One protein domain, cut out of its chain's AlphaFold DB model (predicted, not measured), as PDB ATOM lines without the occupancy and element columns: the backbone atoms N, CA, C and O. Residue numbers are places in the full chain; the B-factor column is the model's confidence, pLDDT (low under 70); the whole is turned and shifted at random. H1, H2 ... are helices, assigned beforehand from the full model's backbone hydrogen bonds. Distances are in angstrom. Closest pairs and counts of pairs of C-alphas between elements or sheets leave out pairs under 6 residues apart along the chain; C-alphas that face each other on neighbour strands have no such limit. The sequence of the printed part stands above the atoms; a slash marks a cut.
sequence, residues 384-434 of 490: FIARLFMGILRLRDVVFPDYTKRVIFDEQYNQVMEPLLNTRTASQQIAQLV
ATOM      1  N   PHE A 384     158.018 173.374 154.834       86.19
ATOM      2  CA  PHE A 384     156.829 173.348 153.986       86.19
ATOM      3  C   PHE A 384     157.209 173.219 152.508       86.19
ATOM      4  O   PHE A 384     156.791 172.267 151.851       86.19
ATOM      5  N   ILE A 385     158.079 174.107 152.014       84.56
ATOM      6  CA  ILE A 385     158.572 174.076 150.630       84.56
ATOM      7  C   ILE A 385     159.310 172.769 150.346       84.56
ATOM      8  O   ILE A 385     159.099 172.145 149.310       84.56
ATOM      9  N   ALA A 386     160.156 172.321 151.272       85.75
ATOM     10  CA  ALA A 386     160.949 171.114 151.093       85.75
ATOM     11  C   ALA A 386     160.089 169.848 151.001       85.75
ATOM     12  O   ALA A 386     160.352 168.993 150.159       85.75
ATOM     13  N   ARG A 387     159.087 169.704 151.879       86.44
ATOM     14  CA  ARG A 387     158.347 168.444 152.036       86.44
ATOM     15  C   ARG A 387     157.069 168.407 151.226       86.44
ATOM     16  O   ARG A 387     156.834 167.425 150.534       86.44
ATOM     17  N   LEU A 388     156.259 169.456 151.331       88.19
ATOM     18  CA  LEU A 388     154.935 169.481 150.719       88.19
ATOM     19  C   LEU A 388     155.026 169.939 149.269       88.19
ATOM     20  O   LEU A 388     154.417 169.323 148.415       88.19
ATOM     21  N   PHE A 389     155.863 170.929 148.959       83.56
ATOM     22  CA  PHE A 389     156.016 171.372 147.574       83.56
ATOM     23  C   PHE A 389     157.001 170.481 146.796       83.56
ATOM     24  O   PHE A 389     156.610 169.621 146.015       83.56
ATOM     25  N   MET A 390     158.303 170.616 147.052       84.00
ATOM     26  CA  MET A 390     159.347 169.928 146.282       84.00
ATOM     27  C   MET A 390     159.380 168.416 146.516       84.00
ATOM     28  O   MET A 390     159.666 167.657 145.591       84.00
ATOM     29  N   GLY A 391     159.119 167.971 147.746       89.00
ATOM     30  CA  GLY A 391     159.163 166.557 148.114       89.00
ATOM     31  C   GLY A 391     158.131 165.732 147.351       89.00
ATOM     32  O   GLY A 391     158.473 164.688 146.797       89.00
ATOM     33  N   ILE A 392     156.900 166.236 147.256       91.94
ATOM     34  CA  ILE A 392     155.825 165.557 146.532       91.94
ATOM     35  C   ILE A 392     156.063 165.577 145.023       91.94
ATOM     36  O   ILE A 392     155.898 164.544 144.383       91.94
ATOM     37  N   LEU A 393     156.545 166.689 144.457       89.12
ATOM     38  CA  LEU A 393     156.883 166.745 143.028       89.12
ATOM     39  C   LEU A 393     158.010 165.766 142.663       89.12
ATOM     40  O   LEU A 393     157.929 165.076 141.649       89.12
ATOM     41  N   ARG A 394     159.028 165.622 143.523       89.25
ATOM     42  CA  ARG A 394     160.079 164.607 143.341       89.25
ATOM     43  C   ARG A 394     159.532 163.187 143.432       89.25
ATOM     44  O   ARG A 394     159.925 162.340 142.637       89.25
ATOM     45  N   LEU A 395     158.635 162.920 144.382       91.62
ATOM     46  CA  LEU A 395     157.996 161.610 144.509       91.62
ATOM     47  C   LEU A 395     157.161 161.286 143.262       91.62
ATOM     48  O   LEU A 395     157.286 160.197 142.709       91.62
ATOM     49  N   ARG A 396     156.375 162.256 142.781       93.75
ATOM     50  CA  ARG A 396     155.626 162.172 141.524       93.75
ATOM     51  C   ARG A 396     156.544 161.826 140.360       93.75
ATOM     52  O   ARG A 396     156.217 160.924 139.600       93.75
ATOM     53  N   ASP A 397     157.682 162.505 140.220       90.88
ATOM     54  CA  ASP A 397     158.591 162.287 139.087       90.88
ATOM     55  C   ASP A 397     159.174 160.872 139.047       90.88
ATOM     56  O   ASP A 397     159.392 160.340 137.955       90.88
ATOM     57  N   VAL A 398     159.381 160.264 140.220       93.94
ATOM     58  CA  VAL A 398     159.843 158.877 140.370       93.94
ATOM     59  C   VAL A 398     158.720 157.875 140.084       93.94
ATOM     60  O   VAL A 398     158.951 156.879 139.403       93.94
ATOM     61  N   VAL A 399     157.509 158.121 140.592       94.38
ATOM     62  CA  VAL A 399     156.368 157.192 140.468       94.38
ATOM     63  C   VAL A 399     155.728 157.249 139.078       94.38
ATOM     64  O   VAL A 399     155.319 156.224 138.532       94.38
ATOM     65  N   PHE A 400     155.659 158.437 138.481       93.81
ATOM     66  CA  PHE A 400     155.042 158.693 137.185       93.81
ATOM     67  C   PHE A 400     156.094 159.216 136.205       93.81
ATOM     68  O   PHE A 400     156.209 160.423 136.021       93.81
ATOM     69  N   PRO A 401     156.883 158.352 135.549       86.50
ATOM     70  CA  PRO A 401     157.853 158.794 134.545       86.50
ATOM     71  C   PRO A 401     157.186 159.340 133.266       86.50
ATOM     72  O   PRO A 401     157.785 160.146 132.559       86.50
ATOM     73  N   ASP A 402     155.946 158.930 132.987       92.00
ATOM     74  CA  ASP A 402     155.132 159.391 131.856       92.00
ATOM     75  C   ASP A 402     154.527 160.777 132.124       92.00
ATOM     76  O   ASP A 402     153.814 160.982 133.111       92.00
ATOM     77  N   TYR A 403     154.763 161.706 131.196       86.38
ATOM     78  CA  TYR A 403     154.235 163.067 131.227       86.38
ATOM     79  C   TYR A 403     152.708 163.115 131.376       86.38
ATOM     80  O   TYR A 403     152.197 163.885 132.184       86.38
ATOM     81  N   THR A 404     151.971 162.260 130.667       88.62
ATOM     82  CA  THR A 404     150.498 162.282 130.674       88.62
ATOM     83  C   THR A 404     149.946 161.952 132.060       88.62
ATOM     84  O   THR A 404     148.996 162.574 132.531       88.62
ATOM     85  N   LYS A 405     150.587 161.012 132.765       88.75
ATOM     86  CA  LYS A 405     150.217 160.639 134.137       88.75
ATOM     87  C   LYS A 405     150.622 161.700 135.158       88.75
ATOM     88  O   LYS A 405     149.907 161.882 136.141       88.75
ATOM     89  N   ARG A 406     151.724 162.426 134.919       89.88
ATOM     90  CA  ARG A 406     152.117 163.578 135.749       89.88
ATOM     91  C   ARG A 406     151.083 164.691 135.685       89.88
ATOM     92  O   ARG A 406     150.728 165.203 136.732       89.88
ATOM     93  N   VAL A 407     150.566 165.008 134.495       83.06
ATOM     94  CA  VAL A 407     149.539 166.051 134.329       83.06
ATOM     95  C   VAL A 407     148.290 165.731 135.153       83.06
ATOM     96  O   VAL A 407     147.808 166.595 135.877       83.06
ATOM     97  N   ILE A 408     147.820 164.480 135.119       88.38
ATOM     98  CA  ILE A 408     146.663 164.040 135.920       88.38
ATOM     99  C   ILE A 408     146.951 164.175 137.423       88.38
ATOM    100  O   ILE A 408     146.104 164.651 138.179       88.38
ATOM    101  N   PHE A 409     148.144 163.766 137.867       92.81
ATOM    102  CA  PHE A 409     148.551 163.933 139.261       92.81
ATOM    103  C   PHE A 409     148.600 165.411 139.661       92.81
ATOM    104  O   PHE A 409     148.091 165.763 140.719       92.81
ATOM    105  N   ASP A 410     149.196 166.265 138.831       88.06
ATOM    106  CA  ASP A 410     149.375 167.689 139.114       88.06
ATOM    107  C   ASP A 410     148.034 168.406 139.235       88.06
ATOM    108  O   ASP A 410     147.848 169.197 140.156       88.06
ATOM    109  N   GLU A 411     147.081 168.083 138.363       83.06
ATOM    110  CA  GLU A 411     145.725 168.626 138.412       83.06
ATOM    111  C   GLU A 411     145.018 168.268 139.728       83.06
ATOM    112  O   GLU A 411     144.446 169.137 140.387       83.06
ATOM    113  N   GLN A 412     145.117 167.009 140.169       88.50
ATOM    114  CA  GLN A 412     144.538 166.579 141.446       88.50
ATOM    115  C   GLN A 412     145.292 167.147 142.649       88.50
ATOM    116  O   GLN A 412     144.686 167.533 143.647       88.50
ATOM    117  N   TYR A 413     146.619 167.209 142.573       89.25
ATOM    118  CA  TYR A 413     147.446 167.689 143.668       89.25
ATOM    119  C   TYR A 413     147.332 169.203 143.853       89.25
ATOM    120  O   TYR A 413     147.395 169.679 144.989       89.25
ATOM    121  N   ASN A 414     147.079 169.961 142.781       84.31
ATOM    122  CA  ASN A 414     146.837 171.399 142.866       84.31
ATOM    123  C   ASN A 414     145.637 171.727 143.773       84.31
ATOM    124  O   ASN A 414     145.722 172.648 144.582       84.31
ATOM    125  N   GLN A 415     144.586 170.896 143.743       82.00
ATOM    126  CA  GLN A 415     143.405 171.035 144.614       82.00
ATOM    127  C   GLN A 415     143.741 170.912 146.109       82.00
ATOM    128  O   GLN A 415     143.011 171.414 146.957       82.00
ATOM    129  N   VAL A 416     144.847 170.243 146.453       86.31
ATOM    130  CA  VAL A 416     145.349 170.136 147.833       86.31
ATOM    131  C   VAL A 416     146.370 171.236 148.129       86.31
ATOM    132  O   VAL A 416     146.411 171.773 149.238       86.31
ATOM    133  N   MET A 417     147.198 171.582 147.144       84.19
ATOM    134  CA  MET A 417     148.264 172.567 147.286       84.19
ATOM    135  C   MET A 417     147.727 173.976 147.558       84.19
ATOM    136  O   MET A 417     148.247 174.660 148.438       84.19
ATOM    137  N   GLU A 418     146.678 174.401 146.854       81.31
ATOM    138  CA  GLU A 418     146.087 175.732 147.035       81.31
ATOM    139  C   GLU A 418     145.570 175.970 148.467       81.31
ATOM    140  O   GLU A 418     146.011 176.936 149.104       81.31
ATOM    141  N   PRO A 419     144.736 175.088 149.059       80.00
ATOM    142  CA  PRO A 419     144.339 175.210 150.462       80.00
ATOM    143  C   PRO A 419     145.520 175.243 151.438       80.00
ATOM    144  O   PRO A 419     145.494 176.002 152.410       80.00
ATOM    145  N   LEU A 420     146.571 174.451 151.192       85.19
ATOM    146  CA  LEU A 420     147.774 174.438 152.032       85.19
ATOM    147  C   LEU A 420     148.527 175.773 151.974       85.19
ATOM    148  O   LEU A 420     148.962 176.272 153.015       85.19
ATOM    149  N   LEU A 421     148.659 176.363 150.785       82.44
ATOM    150  CA  LEU A 421     149.281 177.676 150.590       82.44
ATOM    151  C   LEU A 421     148.467 178.793 151.252       82.44
ATOM    152  O   LEU A 421     149.035 179.630 151.958       82.44
ATOM    153  N   ASN A 422     147.142 178.766 151.103       79.00
ATOM    154  CA  ASN A 422     146.244 179.728 151.742       79.00
ATOM    155  C   ASN A 422     146.320 179.629 153.271       79.00
ATOM    156  O   ASN A 422     146.506 180.634 153.956       79.00
ATOM    157  N   THR A 423     146.279 178.406 153.808       84.50
ATOM    158  CA  THR A 423     146.407 178.147 155.251       84.50
ATOM    159  C   THR A 423     147.758 178.624 155.784       84.50
ATOM    160  O   THR A 423     147.831 179.243 156.847       84.50
ATOM    161  N   ARG A 424     148.843 178.377 155.041       82.50
ATOM    162  CA  ARG A 424     150.183 178.853 155.399       82.50
ATOM    163  C   ARG A 424     150.248 180.376 155.435       82.50
ATOM    164  O   ARG A 424     150.754 180.926 156.412       82.50
ATOM    165  N   THR A 425     149.726 181.035 154.408       82.44
ATOM    166  CA  THR A 425     149.709 182.500 154.306       82.44
ATOM    167  C   THR A 425     148.927 183.112 155.467       82.44
ATOM    168  O   THR A 425     149.439 183.988 156.163       82.44
ATOM    169  N   ALA A 426     147.737 182.583 155.764       80.12
ATOM    170  CA  ALA A 426     146.940 183.006 156.912       80.12
ATOM    171  C   ALA A 426     147.686 182.785 158.241       80.12
ATOM    172  O   ALA A 426     147.715 183.666 159.100       80.12
ATOM    173  N   SER A 427     148.357 181.640 158.407       86.31
ATOM    174  CA  SER A 427     149.168 181.356 159.597       86.31
ATOM    175  C   SER A 427     150.318 182.357 159.775       86.31
ATOM    176  O   SER A 427     150.567 182.800 160.898       86.31
ATOM    177  N   GLN A 428     150.987 182.758 158.689       85.31
ATOM    178  CA  GLN A 428     152.042 183.775 158.718       85.31
ATOM    179  C   GLN A 428     151.500 185.157 159.077       85.31
ATOM    180  O   GLN A 428     152.091 185.834 159.916       85.31
ATOM    181  N   GLN A 429     150.359 185.543 158.508       85.62
ATOM    182  CA  GLN A 429     149.686 186.797 158.844       85.62
ATOM    183  C   GLN A 429     149.288 186.838 160.320       85.62
ATOM    184  O   GLN A 429     149.546 187.828 160.995       85.62
ATOM    185  N   ILE A 430     148.740 185.747 160.864       88.75
ATOM    186  CA  ILE A 430     148.423 185.644 162.297       88.75
ATOM    187  C   ILE A 430     149.696 185.772 163.139       88.75
ATOM    188  O   ILE A 430     149.718 186.533 164.104       88.75
ATOM    189  N   ALA A 431     150.768 185.062 162.779       89.25
ATOM    190  CA  ALA A 431     152.035 185.141 163.502       89.25
ATOM    191  C   ALA A 431     152.610 186.566 163.491       89.25
ATOM    192  O   ALA A 431     153.087 187.044 164.521       89.25
ATOM    193  N   GLN A 432     152.517 187.260 162.355       90.56
ATOM    194  CA  GLN A 432     152.919 188.654 162.221       90.56
ATOM    195  C   GLN A 432     152.042 189.580 163.070       90.56
ATOM    196  O   GLN A 432     152.580 190.361 163.846       90.56
ATOM    197  N   LEU A 433     150.714 189.450 162.997       91.62
ATOM    198  CA  LEU A 433     149.772 190.235 163.802       91.62
ATOM    199  C   LEU A 433     150.043 190.078 165.300       91.62
ATOM    200  O   LEU A 433     150.062 191.064 166.036       91.62
ATOM    201  N   VAL A 434     150.298 188.850 165.759       90.81
ATOM    202  CA  VAL A 434     150.655 188.574 167.155       90.81
ATOM    203  C   VAL A 434     151.997 189.212 167.507       90.81
ATOM    204  O   VAL A 434     152.099 189.877 168.536       90.81
TER     205      VAL A 434
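Overview. This is residues 384 to 434 of the 490 residues of an uncharacterized protein of Nitrospiraceae bacterium (UniProt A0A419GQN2). This is a lopsided helical hairpin: the short helix H1 turns tightly into the long, kinked H2, which folds back beside it and runs on past its start, so that residues 425 to 434 stick out as a free arm. The printed part has 51 residues with two named helices, H1 then H2, and no named strand: all helix. It is loose, with a radius of gyration of the C-alphas of 13.8 A, and spans 46 by 18 by 9 A.

Along the chain. Find C-alpha 384 at (156.829, 173.348, 153.986); from there H1, residues 384 to 399, runs 21.1 A, with a kink of 28 degrees near residue 391. H2, residues 403 to 434, runs 44.2 A to C-alpha 434 at (150.655, 188.574, 167.155), with a kink of 40 degrees near residue 414.

Arrangement. H1 and H2 touch, H2 with residues 406 to 417 alone; look at Arg 396 and Arg 406, whose C-alphas are the closest at 6.9 A. They run opposite ways at a shallow tilt of 8 degrees. O i to N i+4 pairs are within hydrogen-bond range in 9 of 12 cases in H1 and 25 of 28 in H2.

Size, cuts and confidence. The C-alphas of Asp 402 and Val 434 are the two farthest apart, 46.0 A. The link is tight, the printed part has no cut, and no printed residue is under 70 in pLDDT.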